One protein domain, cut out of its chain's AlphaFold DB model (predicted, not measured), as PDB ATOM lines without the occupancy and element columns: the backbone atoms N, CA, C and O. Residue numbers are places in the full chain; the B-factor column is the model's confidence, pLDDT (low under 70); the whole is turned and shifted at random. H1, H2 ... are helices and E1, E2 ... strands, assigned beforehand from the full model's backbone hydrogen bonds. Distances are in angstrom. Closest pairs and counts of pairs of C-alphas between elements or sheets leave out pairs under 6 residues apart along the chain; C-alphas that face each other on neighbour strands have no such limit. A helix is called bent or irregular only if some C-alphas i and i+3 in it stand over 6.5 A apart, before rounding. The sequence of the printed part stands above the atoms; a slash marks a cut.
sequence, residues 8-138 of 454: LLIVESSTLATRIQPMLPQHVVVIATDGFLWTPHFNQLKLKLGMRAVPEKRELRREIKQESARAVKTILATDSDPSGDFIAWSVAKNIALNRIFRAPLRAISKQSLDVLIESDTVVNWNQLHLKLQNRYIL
ATOM      1  N   LEU A   8      -0.688  -6.717  16.171       95.00
ATOM      2  CA  LEU A   8      -0.831  -7.863  15.283       95.00
ATOM      3  C   LEU A   8       0.554  -8.407  14.925       95.00
ATOM      4  O   LEU A   8       1.347  -7.717  14.286       95.00
ATOM      5  N   LEU A   9       0.838  -9.646  15.306       95.94
ATOM      6  CA  LEU A   9       2.053 -10.365  14.945       95.94
ATOM      7  C   LEU A   9       1.734 -11.381  13.843       95.94
ATOM      8  O   LEU A   9       0.866 -12.231  14.011       95.94
ATOM      9  N   ILE A  10       2.432 -11.309  12.712       95.50
ATOM     10  CA  ILE A  10       2.234 -12.223  11.580       95.50
ATOM     11  C   ILE A  10       3.457 -13.125  11.436       95.50
ATOM     12  O   ILE A  10       4.562 -12.626  11.232       95.50
ATOM     13  N   VAL A  11       3.252 -14.442  11.497       94.38
ATOM     14  CA  VAL A  11       4.307 -15.471  11.429       94.38
ATOM     15  C   VAL A  11       4.109 -16.428  10.253       94.38
ATOM     16  O   VAL A  11       3.037 -16.482   9.653       94.38
ATOM     17  N   GLU A  12       5.136 -17.207   9.908       87.00
ATOM     18  CA  GLU A  12       5.100 -18.101   8.741       87.00
ATOM     19  C   GLU A  12       4.215 -19.352   8.900       87.00
ATOM     20  O   GLU A  12       3.637 -19.791   7.904       87.00
ATOM     21  N   SER A  13       4.100 -19.927  10.106       88.62
ATOM     22  CA  SER A  13       3.472 -21.240  10.330       88.62
ATOM     23  C   SER A  13       2.529 -21.270  11.537       88.62
ATOM     24  O   SER A  13       2.777 -20.651  12.574       88.62
ATOM     25  N   SER A  14       1.440 -22.028  11.410       92.00
ATOM     26  CA  SER A  14       0.428 -22.230  12.453       92.00
ATOM     27  C   SER A  14       0.981 -22.948  13.683       92.00
ATOM     28  O   SER A  14       0.577 -22.654  14.811       92.00
ATOM     29  N   THR A  15       1.957 -23.841  13.491       90.88
ATOM     30  CA  THR A  15       2.707 -24.456  14.592       90.88
ATOM     31  C   THR A  15       3.391 -23.382  15.426       90.88
ATOM     32  O   THR A  15       3.224 -23.359  16.641       90.88
ATOM     33  N   LEU A  16       4.091 -22.442  14.785       91.56
ATOM     34  CA  LEU A  16       4.771 -21.359  15.485       91.56
ATOM     35  C   LEU A  16       3.776 -20.442  16.202       91.56
ATOM     36  O   LEU A  16       3.968 -20.155  17.380       91.56
ATOM     37  N   ALA A  17       2.681 -20.060  15.537       93.69
ATOM     38  CA  ALA A  17       1.636 -19.228  16.136       93.69
ATOM     39  C   ALA A  17       1.048 -19.860  17.408       93.69
ATOM     40  O   ALA A  17       0.971 -19.206  18.447       93.69
ATOM     41  N   THR A  18       0.721 -21.155  17.353       93.31
ATOM     42  CA  THR A  18       0.184 -21.911  18.498       93.31
ATOM     43  C   THR A  18       1.188 -21.987  19.649       93.31
ATOM     44  O   THR A  18       0.794 -21.977  20.813       93.31
ATOM     45  N   ARG A  19       2.490 -22.054  19.343       93.00
ATOM     46  CA  ARG A  19       3.556 -22.130  20.351       93.00
ATOM     47  C   ARG A  19       3.824 -20.788  21.030       93.00
ATOM     48  O   ARG A  19       4.020 -20.780  22.239       93.00
ATOM     49  N   ILE A  20       3.816 -19.678  20.291       94.88
ATOM     50  CA  ILE A  20       4.176 -18.363  20.849       94.88
ATOM     51  C   ILE A  20       2.987 -17.612  21.462       94.88
ATOM     52  O   ILE A  20       3.181 -16.855  22.407       94.88
ATOM     53  N   GLN A  21       1.755 -17.820  20.975       94.56
ATOM     54  CA  GLN A  21       0.570 -17.097  21.462       94.56
ATOM     55  C   GLN A  21       0.361 -17.205  22.988       94.56
ATOM     56  O   GLN A  21       0.058 -16.176  23.591       94.56
ATOM     57  N   PRO A  22       0.546 -18.373  23.645       93.62
ATOM     58  CA  PRO A  22       0.411 -18.489  25.101       93.62
ATOM     59  C   PRO A  22       1.500 -17.756  25.899       93.62
ATOM     60  O   PRO A  22       1.308 -17.491  27.082       93.62
ATOM     61  N   MET A  23       2.646 -17.460  25.275       93.75
ATOM     62  CA  MET A  23       3.784 -16.780  25.907       93.75
ATOM     63  C   MET A  23       3.696 -15.254  25.780       93.75
ATOM     64  O   MET A  23       4.426 -14.536  26.460       93.75
ATOM     65  N   LEU A  24       2.818 -14.763  24.903       94.44
ATOM     66  CA  LEU A  24       2.663 -13.348  24.601       94.44
ATOM     67  C   LEU A  24       1.592 -12.684  25.484       94.44
ATOM     68  O   LEU A  24       0.637 -13.336  25.917       94.44
ATOM     69  N   PRO A  25       1.695 -11.364  25.725       93.12
ATOM     70  CA  PRO A  25       0.649 -10.608  26.404       93.12
ATOM     71  C   PRO A  25      -0.711 -10.693  25.691       93.12
ATOM     72  O   PRO A  25      -0.780 -10.757  24.467       93.12
ATOM     73  N   GLN A  26      -1.812 -10.563  26.442       91.19
ATOM     74  CA  GLN A  26      -3.188 -10.650  25.907       91.19
ATOM     75  C   GLN A  26      -3.519  -9.626  24.807       91.19
ATOM     76  O   GLN A  26      -4.453  -9.827  24.037       91.19
ATOM     77  N   HIS A  27      -2.777  -8.520  24.735       92.38
ATOM     78  CA  HIS A  27      -2.944  -7.488  23.711       92.38
ATOM     79  C   HIS A  27      -2.132  -7.772  22.433       92.38
ATOM     80  O   HIS A  27      -2.007  -6.892  21.584       92.38
ATOM     81  N   VAL A  28      -1.543  -8.963  22.291       94.81
ATOM     82  CA  VAL A  28      -0.839  -9.388  21.079       94.81
ATOM     83  C   VAL A  28      -1.614 -10.531  20.434       94.81
ATOM     84  O   VAL A  28      -1.809 -11.587  21.035       94.81
ATOM     85  N   VAL A  29      -2.051 -10.313  19.197       94.56
ATOM     86  CA  VAL A  29      -2.767 -11.305  18.389       94.56
ATOM     87  C   VAL A  29      -1.806 -11.860  17.352       94.56
ATOM     88  O   VAL A  29      -1.204 -11.090  16.603       94.56
ATOM     89  N   VAL A  30      -1.664 -13.183  17.296       96.12
ATOM     90  CA  VAL A  30      -0.777 -13.859  16.346       96.12
ATOM     91  C   VAL A  30      -1.583 -14.492  15.215       96.12
ATOM     92  O   VAL A  30      -2.502 -15.266  15.465       96.12
ATOM     93  N   ILE A  31      -1.206 -14.210  13.967       95.81
ATOM     94  CA  ILE A  31      -1.778 -14.847  12.774       95.81
ATOM     95  C   ILE A  31      -0.667 -15.527  11.976       95.81
ATOM     96  O   ILE A  31       0.359 -14.921  11.670       95.81
ATOM     97  N   ALA A  32      -0.881 -16.784  11.595       95.81
ATOM     98  CA  ALA A  32       0.022 -17.512  10.713       95.81
ATOM     99  C   ALA A  32      -0.366 -17.346   9.239       95.81
ATOM    100  O   ALA A  32      -1.546 -17.324   8.891       95.81
ATOM    101  N   THR A  33       0.623 -17.267   8.347       93.56
ATOM    102  CA  THR A  33       0.375 -17.231   6.896       93.56
ATOM    103  C   THR A  33       0.313 -18.619   6.257       93.56
ATOM    104  O   THR A  33      -0.227 -18.752   5.154       93.56
ATOM    105  N   ASP A  34       0.885 -19.636   6.912       91.12
ATOM    106  CA  ASP A  34       1.087 -21.010   6.426       91.12
ATOM    107  C   ASP A  34       1.688 -21.054   5.015       91.12
ATOM    108  O   ASP A  34       1.178 -21.693   4.089       91.12
ATOM    109  N   GLY A  35       2.747 -20.268   4.818       90.19
ATOM    110  CA  GLY A  35       3.378 -20.023   3.521       90.19
ATOM    111  C   GLY A  35       2.761 -18.849   2.754       90.19
ATOM    112  O   GLY A  35       2.301 -17.866   3.334       90.19
ATOM    113  N   PHE A  36       2.756 -18.927   1.421       94.06
ATOM    114  CA  PHE A  36       2.361 -17.813   0.555       94.06
ATOM    115  C   PHE A  36       0.857 -17.497   0.629       94.06
ATOM    116  O   PHE A  36       0.023 -18.369   0.393       94.06
ATOM    117  N   LEU A  37       0.509 -16.235   0.908       94.88
ATOM    118  CA  LEU A  37      -0.854 -15.683   0.757       94.88
ATOM    119  C   LEU A  37      -1.106 -15.154  -0.660       94.88
ATOM    120  O   LEU A  37      -2.224 -15.209  -1.187       94.88
ATOM    121  N   TRP A  38      -0.032 -14.660  -1.268       95.75
ATOM    122  CA  TRP A  38       0.107 -14.390  -2.684       95.75
ATOM    123  C   TRP A  38       1.363 -15.109  -3.163       95.75
ATOM    124  O   TRP A  38       2.361 -15.121  -2.449       95.75
ATOM    125  N   THR A  39       1.331 -15.695  -4.353       94.88
ATOM    126  CA  THR A  39       2.494 -16.342  -4.963       94.88
ATOM    127  C   THR A  39       3.238 -15.379  -5.884       94.88
ATOM    128  O   THR A  39       2.612 -14.511  -6.511       94.88
ATOM    129  N   PRO A  40       4.570 -15.512  -5.995       94.56
ATOM    130  CA  PRO A  40       5.359 -14.739  -6.941       94.56
ATOM    131  C   PRO A  40       4.954 -15.062  -8.376       94.56
ATOM    132  O   PRO A  40       4.875 -16.219  -8.781       94.56
ATOM    133  N   HIS A  41       4.720 -14.018  -9.166       94.00
ATOM    134  CA  HIS A  41       4.451 -14.147 -10.591       94.00
ATOM    135  C   HIS A  41       5.348 -13.191 -11.370       94.00
ATOM    136  O   HIS A  41       5.090 -11.985 -11.443       94.00
ATOM    137  N   PHE A  42       6.403 -13.738 -11.967       93.44
ATOM    138  CA  PHE A  42       7.365 -12.971 -12.743       93.44
ATOM    139  C   PHE A  42       6.959 -12.907 -14.219       93.44
ATOM    140  O   PHE A  42       6.840 -13.930 -14.890       93.44
ATOM    141  N   ASN A  43       6.740 -11.696 -14.738       92.19
ATOM    142  CA  ASN A  43       6.510 -11.492 -16.165       92.19
ATOM    143  C   ASN A  43       7.862 -11.393 -16.878       92.19
ATOM    144  O   ASN A  43       8.538 -10.376 -16.750       92.19
ATOM    145  N   GLN A  44       8.226 -12.424 -17.643       87.25
ATOM    146  CA  GLN A  44       9.514 -12.497 -18.339       87.25
ATOM    147  C   GLN A  44       9.685 -11.425 -19.425       87.25
ATOM    148  O   GLN A  44      10.784 -10.916 -19.599       87.25
ATOM    149  N   LEU A  45       8.609 -11.040 -20.123       85.38
ATOM    150  CA  LEU A  45       8.664 -10.027 -21.185       85.38
ATOM    151  C   LEU A  45       8.879  -8.621 -20.619       85.38
ATOM    152  O   LEU A  45       9.642  -7.832 -21.160       85.38
ATOM    153  N   LYS A  46       8.192  -8.307 -19.515       87.88
ATOM    154  CA  LYS A  46       8.277  -7.001 -18.841       87.88
ATOM    155  C   LYS A  46       9.360  -6.948 -17.764       87.88
ATOM    156  O   LYS A  46       9.518  -5.904 -17.144       87.88
ATOM    157  N   LEU A  47      10.018  -8.077 -17.492       86.88
ATOM    158  CA  LEU A  47      10.997  -8.271 -16.419       86.88
ATOM    159  C   LEU A  47      10.523  -7.708 -15.071       86.88
ATOM    160  O   LEU A  47      11.268  -7.077 -14.326       86.88
ATOM    161  N   LYS A  48       9.240  -7.931 -14.768       91.00
ATOM    162  CA  LYS A  48       8.567  -7.341 -13.608       91.00
ATOM    163  C   LYS A  48       8.043  -8.420 -12.677       91.00
ATOM    164  O   LYS A  48       7.285  -9.299 -13.101       91.00
ATOM    165  N   LEU A  49       8.393  -8.303 -11.397       93.50
ATOM    166  CA  LEU A  49       7.850  -9.159 -10.349       93.50
ATOM    167  C   LEU A  49       6.472  -8.649  -9.920       93.50
ATOM    168  O   LEU A  49       6.327  -7.540  -9.397       93.50
ATOM    169  N   GLY A  50       5.461  -9.478 -10.150       93.81
ATOM    170  CA  GLY A  50       4.116  -9.321  -9.623       93.81
ATOM    171  C   GLY A  50       3.784 -10.399  -8.595       93.81
ATOM    172  O   GLY A  50       4.624 -11.206  -8.198       93.81
ATOM    173  N   MET A  51       2.521 -10.417  -8.192       95.19
ATOM    174  CA  MET A  51       1.978 -11.409  -7.273       95.19
ATOM    175  C   MET A  51       0.604 -11.868  -7.763       95.19
ATOM    176  O   MET A  51      -0.114 -11.087  -8.394       95.19
ATOM    177  N   ARG A  52       0.228 -13.111  -7.467       96.00
ATOM    178  CA  ARG A  52      -1.125 -13.640  -7.691       96.00
ATOM    179  C   ARG A  52      -1.695 -14.124  -6.366       96.00
ATOM    180  O   ARG A  52      -1.009 -14.797  -5.612       96.00
ATOM    181  N   ALA A  53      -2.935 -13.757  -6.065       96.38
ATOM    182  CA  ALA A  53      -3.600 -14.219  -4.850       96.38
ATOM    183  C   ALA A  53      -3.822 -15.738  -4.901       96.38
ATOM    184  O   ALA A  53      -4.298 -16.246  -5.912       96.38
ATOM    185  N   VAL A  54      -3.518 -16.430  -3.801       96.19
ATOM    186  CA  VAL A  54      -3.769 -17.873  -3.640       96.19
ATOM    187  C   VAL A  54      -5.269 -18.093  -3.395       96.19
ATOM    188  O   VAL A  54      -5.766 -17.632  -2.363       96.19
ATOM    189  N   PRO A  55      -6.045 -18.695  -4.309       94.50
ATOM    190  CA  PRO A  55      -7.505 -18.754  -4.184       94.50
ATOM    191  C   PRO A  55      -7.990 -19.318  -2.841       94.50
ATOM    192  O   PRO A  55      -8.867 -18.722  -2.213       94.50
ATOM    193  N   GLU A  56      -7.337 -20.370  -2.358       95.81
ATOM    194  CA  GLU A  56      -7.672 -21.124  -1.147       95.81
ATOM    195  C   GLU A  56      -7.528 -20.278   0.128       95.81
ATOM    196  O   GLU A  56      -8.267 -20.457   1.087       95.81
ATOM    197  N   LYS A  57      -6.640 -19.275   0.127       95.62
ATOM    198  CA  LYS A  57      -6.366 -18.416   1.296       95.62
ATOM    199  C   LYS A  57      -7.158 -17.107   1.305       95.62
ATOM    200  O   LYS A  57      -6.709 -16.095   1.848       95.62
ATOM    201  N   ARG A  58      -8.323 -17.070   0.646       96.12
ATOM    202  CA  ARG A  58      -9.143 -15.848   0.544       96.12
ATOM    203  C   ARG A  58      -9.612 -15.337   1.901       96.12
ATOM    204  O   ARG A  58      -9.615 -14.124   2.103       96.12
ATOM    205  N   GLU A  59     -10.029 -16.235   2.783       96.19
ATOM    206  CA  GLU A  59     -10.548 -15.889   4.109       96.19
ATOM    207  C   GLU A  59      -9.437 -15.344   5.001       96.19
ATOM    208  O   GLU A  59      -9.543 -14.208   5.450       96.19
ATOM    209  N   LEU A  60      -8.307 -16.049   5.080       95.38
ATOM    210  CA  LEU A  60      -7.119 -15.600   5.809       95.38
ATOM    211  C   LEU A  60      -6.604 -14.229   5.332       95.38
ATOM    212  O   LEU A  60      -6.277 -13.357   6.132       95.38
ATOM    213  N   ARG A  61      -6.593 -13.966   4.016       95.50
ATOM    214  CA  ARG A  61      -6.252 -12.623   3.500       95.50
ATOM    215  C   ARG A  61      -7.221 -11.536   3.964       95.50
ATOM    216  O   ARG A  61      -6.807 -10.392   4.140       95.50
ATOM    217  N   ARG A  62      -8.515 -11.853   4.078       94.62
ATOM    218  CA  ARG A  62      -9.526 -10.901   4.565       94.62
ATOM    219  C   ARG A  62      -9.341 -10.640   6.049       94.62
ATOM    220  O   ARG A  62      -9.367  -9.478   6.434       94.62
ATOM    221  N   GLU A  63      -9.115 -11.691   6.826       94.38
ATOM    222  CA  GLU A  63      -8.819 -11.622   8.254       94.38
ATOM    223  C   GLU A  63      -7.594 -10.741   8.517       94.38
ATOM    224  O   GLU A  63      -7.724  -9.706   9.159       94.38
ATOM    225  N   ILE A  64      -6.449 -11.036   7.890       93.62
ATOM    226  CA  ILE A  64      -5.221 -10.233   8.027       93.62
ATOM    227  C   ILE A  64      -5.470  -8.760   7.687       93.62
ATOM    228  O   ILE A  64      -4.979  -7.865   8.374       93.62
ATOM    229  N   LYS A  65      -6.252  -8.473   6.640       92.75
ATOM    230  CA  LYS A  65      -6.585  -7.094   6.260       92.75
ATOM    231  C   LYS A  65      -7.486  -6.394   7.286       92.75
ATOM    232  O   LYS A  65      -7.340  -5.193   7.491       92.75
ATOM    233  N   GLN A  66      -8.429  -7.112   7.891       91.31
ATOM    234  CA  GLN A  66      -9.320  -6.565   8.917       91.31
ATOM    235  C   GLN A  66      -8.573  -6.328  10.230       91.31
ATOM    236  O   GLN A  66      -8.680  -5.244  10.798       91.31
ATOM    237  N   GLU A  67      -7.776  -7.300  10.661       91.69
ATOM    238  CA  GLU A  67      -7.004  -7.234  11.899       91.69
ATOM    239  C   GLU A  67      -5.907  -6.169  11.813       91.69
ATOM    240  O   GLU A  67      -5.787  -5.332  12.702       91.69
ATOM    241  N   SER A  68      -5.188  -6.081  10.690       91.69
ATOM    242  CA  SER A  68      -4.185  -5.019  10.487       91.69
ATOM    243  C   SER A  68      -4.781  -3.609  10.465       91.69
ATOM    244  O   SER A  68      -4.101  -2.659  10.835       91.69
ATOM    245  N   ALA A  69      -6.042  -3.445  10.051       90.00
ATOM    246  CA  ALA A  69      -6.715  -2.145  10.062       90.00
ATOM    247  C   ALA A  69      -7.138  -1.694  11.473       90.00
ATOM    248  O   ALA A  69      -7.349  -0.502  11.693       90.00
ATOM    249  N   ARG A  70      -7.295  -2.639  12.407       89.44
ATOM    250  CA  ARG A  70      -7.687  -2.393  13.803       89.44
ATOM    251  C   ARG A  70      -6.484  -2.339  14.747       89.44
ATOM    252  O   ARG A  70      -6.556  -1.669  15.777       89.44
ATOM    253  N   ALA A  71      -5.407  -3.042  14.408       91.75
ATOM    254  CA  ALA A  71      -4.180  -3.078  15.185       91.75
ATOM    255  C   ALA A  71      -3.485  -1.710  15.208       91.75
ATOM    256  O   ALA A  71      -3.437  -0.986  14.213       91.75
ATOM    257  N   VAL A  72      -2.888  -1.365  16.350       91.50
ATOM    258  CA  VAL A  72      -2.079  -0.139  16.484       91.50
ATOM    259  C   VAL A  72      -0.681  -0.327  15.899       91.50
ATOM    260  O   VAL A  72      -0.046   0.641  15.473       91.50
ATOM    261  N   LYS A  73      -0.209  -1.572  15.876       92.44
ATOM    262  CA  LYS A  73       1.102  -1.985  15.385       92.44
ATOM    263  C   LYS A  73       0.956  -3.331  14.685       92.44
ATOM    264  O   LYS A  73       0.315  -4.224  15.231       92.44
ATOM    265  N   THR A  74       1.551  -3.481  13.504       94.62
ATOM    266  CA  THR A  74       1.657  -4.781  12.822       94.62
ATOM    267  C   THR A  74       3.128  -5.153  12.670       94.62
ATOM    268  O   THR A  74       3.903  -4.364  12.132       94.62
ATOM    269  N   ILE A  75       3.515  -6.346  13.114       95.25
ATOM    270  CA  ILE A  75       4.883  -6.867  13.026       95.25
ATOM    271  C   ILE A  75       4.872  -8.106  12.138       95.25
ATOM    272  O   ILE A  75       4.141  -9.059  12.396       95.25
ATOM    273  N   LEU A  76       5.684  -8.095  11.085       95.19
ATOM    274  CA  LEU A  76       5.909  -9.255  10.228       95.19
ATOM    275  C   LEU A  76       7.153  -9.998  10.724       95.19
ATOM    276  O   LEU A  76       8.274  -9.519  10.549       95.19
ATOM    277  N   ALA A  77       6.949 -11.162  11.329       94.31
ATOM    278  CA  ALA A  77       7.992 -12.061  11.808       94.31
ATOM    279  C   ALA A  77       8.170 -13.238  10.847       94.31
ATOM    280  O   ALA A  77       7.949 -14.400  11.183       94.31
ATOM    281  N   THR A  78       8.523 -12.903   9.605       90.44
ATOM    282  CA  THR A  78       8.871 -13.878   8.570       90.44
ATOM    283  C   THR A  78      10.378 -14.004   8.433       90.44
ATOM    284  O   THR A  78      11.124 -13.046   8.661       90.44
ATOM    285  N   ASP A  79      10.805 -15.168   7.964       84.38
ATOM    286  CA  ASP A  79      12.191 -15.468   7.631       84.38
ATOM    287  C   ASP A  79      12.837 -14.414   6.751       84.38
ATOM    288  O   ASP A  79      12.209 -13.832   5.862       84.38
ATOM    289  N   SER A  80      14.136 -14.224   6.951       79.38
ATOM    290  CA  SER A  80      14.955 -13.371   6.088       79.38
ATOM    291  C   SER A  80      15.605 -14.154   4.955       79.38
ATOM    292  O   SER A  80      16.793 -14.027   4.671       79.38
ATOM    293  N   ASP A  81      14.789 -14.965   4.288       83.88
ATOM    294  CA  ASP A  81      15.116 -15.624   3.031       83.88
ATOM    295  C   ASP A  81      14.235 -15.070   1.888       83.88
ATOM    296  O   ASP A  81      13.300 -14.306   2.139       83.88
ATOM    297  N   PRO A  82      14.497 -15.401   0.607       86.12
ATOM    298  CA  PRO A  82      13.694 -14.885  -0.502       86.12
ATOM    299  C   PRO A  82      12.188 -15.179  -0.391       86.12
ATOM    300  O   PRO A  82      11.380 -14.391  -0.886       86.12
ATOM    301  N   SER A  83      11.805 -16.292   0.240       88.56
ATOM    302  CA  SER A  83      10.404 -16.676   0.426       88.56
ATOM    303  C   SER A  83       9.749 -15.818   1.506       88.56
ATOM    304  O   SER A  83       8.707 -15.213   1.253       88.56
ATOM    305  N   GLY A  84      10.379 -15.694   2.673       90.62
ATOM    306  CA  GLY A  84       9.924 -14.857   3.779       90.62
ATOM    307  C   GLY A  84       9.957 -13.362   3.450       90.62
ATOM    308  O   GLY A  84       9.023 -12.644   3.818       90.62
ATOM    309  N   ASP A  85      10.941 -12.908   2.665       91.94
ATOM    310  CA  ASP A  85      11.001 -11.567   2.063       91.94
ATOM    311  C   ASP A  85       9.773 -11.304   1.190       91.94
ATOM    312  O   ASP A  85       9.136 -10.250   1.287       91.94
ATOM    313  N   PHE A  86       9.420 -12.266   0.333       94.50
ATOM    314  CA  PHE A  86       8.261 -12.140  -0.538       94.50
ATOM    315  C   PHE A  86       6.951 -12.164   0.254       94.50
ATOM    316  O   PHE A  86       6.054 -11.369  -0.038       94.50
ATOM    317  N   ILE A  87       6.829 -13.025   1.271       94.44
ATOM    318  CA  ILE A  87       5.657 -13.056   2.156       94.44
ATOM    319  C   ILE A  87       5.502 -11.695   2.840       94.44
ATOM    320  O   ILE A  87       4.445 -11.080   2.693       94.44
ATOM    321  N   ALA A  88       6.557 -11.174   3.476       94.56
ATOM    322  CA  ALA A  88       6.522  -9.876   4.144       94.56
ATOM    323  C   ALA A  88       6.128  -8.744   3.187       94.56
ATOM    324  O   ALA A  88       5.185  -8.000   3.456       94.56
ATOM    325  N   TRP A  89       6.799  -8.644   2.035       94.94
ATOM    326  CA  TRP A  89       6.486  -7.628   1.029       94.94
ATOM    327  C   TRP A  89       5.048  -7.744   0.512       94.94
ATOM    328  O   TRP A  89       4.346  -6.737   0.377       94.94
ATOM    329  N   SER A  90       4.593  -8.963   0.212       95.25
ATOM    330  CA  SER A  90       3.257  -9.187  -0.338       95.25
ATOM    331  C   SER A  90       2.156  -8.855   0.666       95.25
ATOM    332  O   SER A  90       1.177  -8.217   0.282       95.25
ATOM    333  N   VAL A  91       2.338  -9.194   1.945       94.75
ATOM    334  CA  VAL A  91       1.432  -8.799   3.028       94.75
ATOM    335  C   VAL A  91       1.416  -7.284   3.170       94.75
ATOM    336  O   VAL A  91       0.350  -6.683   3.036       94.75
ATOM    337  N   ALA A  92       2.586  -6.659   3.340       94.00
ATOM    338  CA  ALA A  92       2.706  -5.217   3.551       94.00
ATOM    339  C   ALA A  92       2.059  -4.395   2.427       94.00
ATOM    340  O   ALA A  92       1.411  -3.384   2.682       94.00
ATOM    341  N   LYS A  93       2.164  -4.857   1.175       93.31
ATOM    342  CA  LYS A  93       1.552  -4.198   0.014       93.31
ATOM    343  C   LYS A  93       0.017  -4.252   0.003       93.31
ATOM    344  O   LYS A  93      -0.608  -3.451  -0.688       93.31
ATOM    345  N   ASN A  94      -0.593  -5.215   0.697       93.19
ATOM    346  CA  ASN A  94      -2.036  -5.479   0.640       93.19
ATOM    347  C   ASN A  94      -2.801  -5.101   1.922       93.19
ATOM    348  O   ASN A  94      -4.036  -5.159   1.921       93.19
ATOM    349  N   ILE A  95      -2.099  -4.708   2.986       90.00
ATOM    350  CA  ILE A  95      -2.689  -4.207   4.235       90.00
ATOM    351  C   ILE A  95      -2.553  -2.682   4.348       90.00
ATOM    352  O   ILE A  95      -1.867  -2.047   3.546       90.00
ATOM    353  N   ALA A  96      -3.245  -2.073   5.313       75.25
ATOM    354  CA  ALA A  96      -3.112  -0.640   5.566       75.25
ATOM    355  C   ALA A  96      -1.678  -0.318   6.030       75.25
ATOM    356  O   ALA A  96      -1.168  -0.950   6.948       75.25
ATOM    357  N   LEU A  97      -1.028   0.668   5.402       66.12
ATOM    358  CA  LEU A  97       0.404   0.964   5.589       66.12
ATOM    359  C   LEU A  97       0.764   1.630   6.930       66.12
ATOM    360  O   LEU A  97       1.921   2.000   7.139       66.12
ATOM    361  N   ASN A  98      -0.185   1.807   7.844       68.19
ATOM    362  CA  ASN A  98       0.095   2.487   9.100       68.19
ATOM    363  C   ASN A  98       0.855   1.529  10.035       68.19
ATOM    364  O   ASN A  98       0.299   0.536  10.487       68.19
ATOM    365  N   ARG A  99       2.122   1.854  10.340       85.06
ATOM    366  CA  ARG A  99       2.948   1.204  11.385       85.06
ATOM    367  C   ARG A  99       3.187  -0.303  11.176       85.06
ATOM    368  O   ARG A  99       2.993  -1.107  12.089       85.06
ATOM    369  N   ILE A 100       3.630  -0.666   9.969       92.69
ATOM    370  CA  ILE A 100       4.111  -2.018   9.653       92.69
ATOM    371  C   ILE A 100       5.616  -2.090   9.913       92.69
ATOM    372  O   ILE A 100       6.396  -1.373   9.280       92.69
ATOM    373  N   PHE A 101       6.012  -3.003  10.788       93.56
ATOM    374  CA  PHE A 101       7.398  -3.307  11.115       93.56
ATOM    375  C   PHE A 101       7.733  -4.735  10.690       93.56
ATOM    376  O   PHE A 101       6.842  -5.563  10.484       93.56
ATOM    377  N   ARG A 102       9.020  -5.039  10.551       92.75
ATOM    378  CA  ARG A 102       9.488  -6.408  10.314       92.75
ATOM    379  C   ARG A 102      10.630  -6.699  11.259       92.75
ATOM    380  O   ARG A 102      11.595  -5.943  11.297       92.75
ATOM    381  N   ALA A 103      10.526  -7.802  11.973       91.88
ATOM    382  CA  ALA A 103      11.532  -8.214  12.931       91.88
ATOM    383  C   ALA A 103      11.620  -9.741  12.932       91.88
ATOM    384  O   ALA A 103      10.580 -10.397  12.896       91.88
ATOM    385  N   PRO A 104      12.828 -10.319  12.917       89.56
ATOM    386  CA  PRO A 104      12.993 -11.764  12.943       89.56
ATOM    387  C   PRO A 104      12.593 -12.340  14.299       89.56
ATOM    388  O   PRO A 104      12.866 -11.748  15.344       89.56
ATOM    389  N   LEU A 105      12.037 -13.549  14.290       91.38
ATOM    390  CA  LEU A 105      12.002 -14.359  15.499       91.38
ATOM    391  C   LEU A 105      13.403 -14.943  15.741       91.38
ATOM    392  O   LEU A 105      13.966 -15.583  14.853       91.38
ATOM    393  N   ARG A 106      13.964 -14.715  16.933       92.12
ATOM    394  CA  ARG A 106      15.276 -15.255  17.335       92.12
ATOM    395  C   ARG A 106      15.160 -16.630  17.988       92.12
ATOM    396  O   ARG A 106      15.865 -17.556  17.605       92.12
ATOM    397  N   ALA A 107      14.237 -16.765  18.934       94.00
ATOM    398  CA  ALA A 107      13.928 -18.001  19.640       94.00
ATOM    399  C   ALA A 107      12.489 -17.976  20.175       94.00
ATOM    400  O   ALA A 107      11.862 -16.918  20.248       94.00
ATOM    401  N   ILE A 108      11.973 -19.136  20.585       95.38
ATOM    402  CA  ILE A 108      10.686 -19.249  21.288       95.38
ATOM    403  C   ILE A 108      10.943 -19.085  22.796       95.38
ATOM    404  O   ILE A 108      10.864 -20.038  23.555       95.38
ATOM    405  N   SER A 109      11.314 -17.888  23.243       94.62
ATOM    406  CA  SER A 109      11.527 -17.580  24.669       94.62
ATOM    407  C   SER A 109      10.794 -16.307  25.052       94.62
ATOM    408  O   SER A 109      10.502 -15.484  24.181       94.62
ATOM    409  N   LYS A 110      10.495 -16.121  26.342       92.56
ATOM    410  CA  LYS A 110       9.797 -14.902  26.783       92.56
ATOM    411  C   LYS A 110      10.585 -13.650  26.389       92.56
ATOM    412  O   LYS A 110      10.043 -12.749  25.764       92.56
ATOM    413  N   GLN A 111      11.887 -13.660  26.657       90.56
ATOM    414  CA  GLN A 111      12.780 -12.554  26.338       90.56
ATOM    415  C   GLN A 111      12.861 -12.267  24.831       90.56
ATOM    416  O   GLN A 111      12.761 -11.116  24.414       90.56
ATOM    417  N   SER A 112      12.993 -13.303  23.993       92.06
ATOM    418  CA  SER A 112      13.024 -13.121  22.534       92.06
ATOM    419  C   SER A 112      11.708 -12.566  21.991       92.06
ATOM    420  O   SER A 112      11.712 -11.778  21.044       92.06
ATOM    421  N   LEU A 113      10.581 -12.977  22.576       94.94
ATOM    422  CA  LEU A 113       9.260 -12.493  22.193       94.94
ATOM    423  C   LEU A 113       9.025 -11.048  22.641       94.94
ATOM    424  O   LEU A 113       8.461 -10.283  21.862       94.94
ATOM    425  N   ASP A 114       9.508 -10.659  23.823       93.44
ATOM    426  CA  ASP A 114       9.466  -9.276  24.310       93.44
ATOM    427  C   ASP A 114      10.256  -8.347  23.365       93.44
ATOM    428  O   ASP A 114       9.711  -7.368  22.847       93.44
ATOM    429  N   VAL A 115      11.488  -8.727  22.995       91.38
ATOM    430  CA  VAL A 115      12.296  -7.999  21.993       91.38
ATOM    431  C   VAL A 115      11.573  -7.903  20.643       91.38
ATOM    432  O   VAL A 115      11.599  -6.861  19.979       91.38
ATOM    433  N   LEU A 116      10.902  -8.980  20.222       93.19
ATOM    434  CA  LEU A 116      10.164  -9.017  18.962       93.19
ATOM    435  C   LEU A 116       8.982  -8.037  18.954       93.19
ATOM    436  O   LEU A 116       8.813  -7.311  17.973       93.19
ATOM    437  N   ILE A 117       8.171  -7.993  20.016       94.31
ATOM    438  CA  ILE A 117       6.983  -7.123  20.079       94.31
ATOM    439  C   ILE A 117       7.335  -5.647  20.298       94.31
ATOM    440  O   ILE A 117       6.617  -4.759  19.821       94.31
ATOM    441  N   GLU A 118       8.460  -5.369  20.955       92.69
ATOM    442  CA  GLU A 118       8.986  -4.016  21.142       92.69
ATOM    443  C   GLU A 118       9.635  -3.462  19.867       92.69
ATOM    444  O   GLU A 118       9.687  -2.249  19.679       92.69
ATOM    445  N   SER A 119      10.036  -4.320  18.925       90.19
ATOM    446  CA  SER A 119      10.750  -3.904  17.716       90.19
ATOM    447  C   SER A 119       9.973  -2.904  16.854       90.19
ATOM    448  O   SER A 119       8.878  -3.197  16.371       90.19
ATOM    449  N   ASP A 120      10.574  -1.744  16.596       91.06
ATOM    450  CA  ASP A 120      10.063  -0.710  15.686       91.06
ATOM    451  C   ASP A 120      10.904  -0.624  14.393       91.06
ATOM    452  O   ASP A 120      11.069   0.437  13.784       91.06
ATOM    453  N   THR A 121      11.446  -1.762  13.944       90.00
ATOM    454  CA  THR A 121      12.279  -1.844  12.735       90.00
ATOM    455  C   THR A 121      11.465  -1.548  11.473       90.00
ATOM    456  O   THR A 121      10.669  -2.368  10.997       90.00
ATOM    457  N   VAL A 122      11.673  -0.357  10.910       89.94
ATOM    458  CA  VAL A 122      11.040   0.085   9.663       89.94
ATOM    459  C   VAL A 122      11.738  -0.551   8.463       89.94
ATOM    460  O   VAL A 122      12.958  -0.483   8.322       89.94
ATOM    461  N   VAL A 123      10.953  -1.121   7.548       89.31
ATOM    462  CA  VAL A 123      11.460  -1.698   6.295       89.31
ATOM    463  C   VAL A 123      11.173  -0.776   5.122       89.31
ATOM    464  O   VAL A 123      10.041  -0.339   4.908       89.31
ATOM    465  N   ASN A 124      12.184  -0.552   4.282       91.31
ATOM    466  CA  ASN A 124      11.978   0.041   2.968       91.31
ATOM    467  C   ASN A 124      11.388  -1.005   2.004       91.31
ATOM    468  O   ASN A 124      12.109  -1.752   1.338       91.31
ATOM    469  N   TRP A 125      10.056  -1.051   1.920       91.38
ATOM    470  CA  TRP A 125       9.324  -2.008   1.079       91.38
ATOM    471  C   TRP A 125       9.650  -1.897  -0.415       91.38
ATOM    472  O   TRP A 125       9.597  -2.901  -1.126       91.38
ATOM    473  N   ASN A 126      10.016  -0.703  -0.894       91.06
ATOM    474  CA  ASN A 126      10.433  -0.500  -2.283       91.06
ATOM    475  C   ASN A 126      11.799  -1.140  -2.539       91.06
ATOM    476  O   ASN A 126      11.970  -1.849  -3.526       91.06
ATOM    477  N   GLN A 127      12.753  -0.950  -1.628       90.62
ATOM    478  CA  GLN A 127      14.064  -1.587  -1.734       90.62
ATOM    479  C   GLN A 127      13.954  -3.114  -1.645       90.62
ATOM    480  O   GLN A 127      14.577  -3.816  -2.438       90.62
ATOM    481  N   LEU A 128      13.118  -3.636  -0.740       90.81
ATOM    482  CA  LEU A 128      12.854  -5.075  -0.642       90.81
ATOM    483  C   LEU A 128      12.250  -5.634  -1.941       90.81
ATOM    484  O   LEU A 128      12.691  -6.672  -2.434       90.81
ATOM    485  N   HIS A 129      11.283  -4.924  -2.534       92.19
ATOM    486  CA  HIS A 129      10.701  -5.292  -3.829       92.19
ATOM    487  C   HIS A 129      11.743  -5.330  -4.946       92.19
ATOM    488  O   HIS A 129      11.756  -6.286  -5.718       92.19
ATOM    489  N   LEU A 130      12.616  -4.321  -5.021       91.44
ATOM    490  CA  LEU A 130      13.683  -4.254  -6.023       91.44
ATOM    491  C   LEU A 130      14.657  -5.424  -5.876       91.44
ATOM    492  O   LEU A 130      14.925  -6.103  -6.863       91.44
ATOM    493  N   LYS A 131      15.100  -5.736  -4.650       89.88
ATOM    494  CA  LYS A 131      15.955  -6.904  -4.375       89.88
ATOM    495  C   LYS A 131      15.304  -8.208  -4.830       89.88
ATOM    496  O   LYS A 131      15.928  -9.015  -5.518       89.88
ATOM    497  N   LEU A 132      14.030  -8.415  -4.487       91.69
ATOM    498  CA  LEU A 132      13.274  -9.580  -4.948       91.69
ATOM    499  C   LEU A 132      13.205  -9.614  -6.478       91.69
ATOM    500  O   LEU A 132      13.549 -10.625  -7.083       91.69
ATOM    501  N   GLN A 133      12.808  -8.512  -7.115       92.44
ATOM    502  CA  GLN A 133      12.681  -8.428  -8.567       92.44
ATOM    503  C   GLN A 133      14.001  -8.737  -9.280       92.44
ATOM    504  O   GLN A 133      13.998  -9.536 -10.216       92.44
ATOM    505  N   ASN A 134      15.114  -8.172  -8.815       91.88
ATOM    506  CA  ASN A 134      16.443  -8.426  -9.360       91.88
ATOM    507  C   ASN A 134      16.797  -9.914  -9.313       91.88
ATOM    508  O   ASN A 134      17.229 -10.465 -10.320       91.88
ATOM    509  N   ARG A 135      16.533 -10.603  -8.196       89.75
ATOM    510  CA  ARG A 135      16.755 -12.056  -8.086       89.75
ATOM    511  C   ARG A 135      15.962 -12.841  -9.142       89.75
ATOM    512  O   ARG A 135      16.523 -13.721  -9.792       89.75
ATOM    513  N   TYR A 136      14.690 -12.495  -9.373       91.44
ATOM    514  CA  TYR A 136      13.889 -13.126 -10.436       91.44
ATOM    515  C   TYR A 136      14.407 -12.800 -11.845       91.44
ATOM    516  O   TYR A 136      14.405 -13.682 -12.705       91.44
ATOM    517  N   ILE A 137      14.869 -11.567 -12.083       92.06
ATOM    518  CA  ILE A 137      15.500 -11.168 -13.349       92.06
ATOM    519  C   ILE A 137      16.751 -12.011 -13.595       92.06
ATOM    520  O   ILE A 137      16.857 -12.626 -14.652       92.06
ATOM    521  N   LEU A 138      17.659 -12.091 -12.618       91.69
ATOM    522  CA  LEU A 138      18.897 -12.866 -12.714       91.69
ATOM    523  C   LEU A 138      18.609 -14.337 -13.030       91.69
ATOM    524  O   LEU A 138      19.175 -14.879 -13.974       91.69
TER     525      LEU A 138
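This is residues 8 to 138 of the 454 residues of the protein "Toprim domain-containing protein" of Rhodohalobacter sp. SW132 (UniProt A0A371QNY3). A small twisted sheet of four parallel strands, in the order E2 E1 E5 E6, has helices over both faces, H2 and H3 over one and H1 over the other; beyond H3 the antiparallel hairpin of E3 and E4 reaches out to one end of the long axis, with H5 packed on it. H4 sits toward the opposite end and only grazes the sheet. The printed part has 131 residues with named elements in the order E1 H1 E2 E3 E4 H2 E5 H3 E6 H4 H5, and its class is mixed, helices and strands. It is compact, with a radius of gyration of the C-alphas of 14.7 A, and spans 48 by 27 by 27 A.

Start at E1, residues 8 to 11; its parallel neighbours are E2, residues 28 to 32, where N 9 and O 29 are 2.8 A apart, and E5, residues 73 to 77, where N 8 and O 73 are 2.8 A apart. E6, residues 100 to 102, is parallel to E5, with N 101 and O 74 at 2.8 A. H1, residues 14 to 23, is over E2 at a height over the sheet of 8.1 A; the closest C-alphas are those of Ser 14 and Ala 32, 5.0 A apart. On the opposite face, H2, residues 55 to 70, has a height of 10.6 A, and H3, residues 82 to 94, 9.6 A: three layers, helices on both faces. E1, H1, E2 and E5, H3, E6 are strand-helix-strand units, parallel neighbour strands with a helix between, each with a right-handed crossover. E3, residues 38 to 43, and E4, residues 48 to 53, form a hairpin, with N 41 and O 50 at 3.0 A. H5, residues 125 to 138, touches H3 at a steep tilt of 46 degrees, opposite ways, closest at C-alphas 89 and 125, 6.3 A; C-alphas 49 of E4 and 133 of H5 are 5.2 A apart. H4, residues 110 to 118, grazes the sheet with residues 116 to 118, and it and H1 only just touch, only at their ends, with 3 pairs of C-alphas within 8 A, the closest Met 23 and Lys 110 at 6.4 A. Every O i to N i+4 pair is within hydrogen-bond range in H4 and H5; in H1 4 of 6 are, in H2 10 of 12, in H3 8 of 9.

Find C-alpha 8, where E1 begins, at (-0.831, -7.863, 15.283). H2 runs 24.3 A from C-alpha 55 at (-7.505, -18.754, -4.184); it is irregular, with C-alphas 56 and 59 8.0 A apart, and H1 is only just irregular, with C-alphas 19 and 22 6.8 A apart. H3 is 18.4 A long, E4 16.5 A and E3 15.2 A. H5 runs 20.0 A to C-alpha 138 at (18.897, -12.866, -12.714).

The two C-alphas farthest apart, those of Gln 26 and Leu 45, are 48.6 A apart. The printed part has no cut and no long link. The mean pLDDT of the printed part is 91.9; look for low confidence, under 70, at residues 97 to 98.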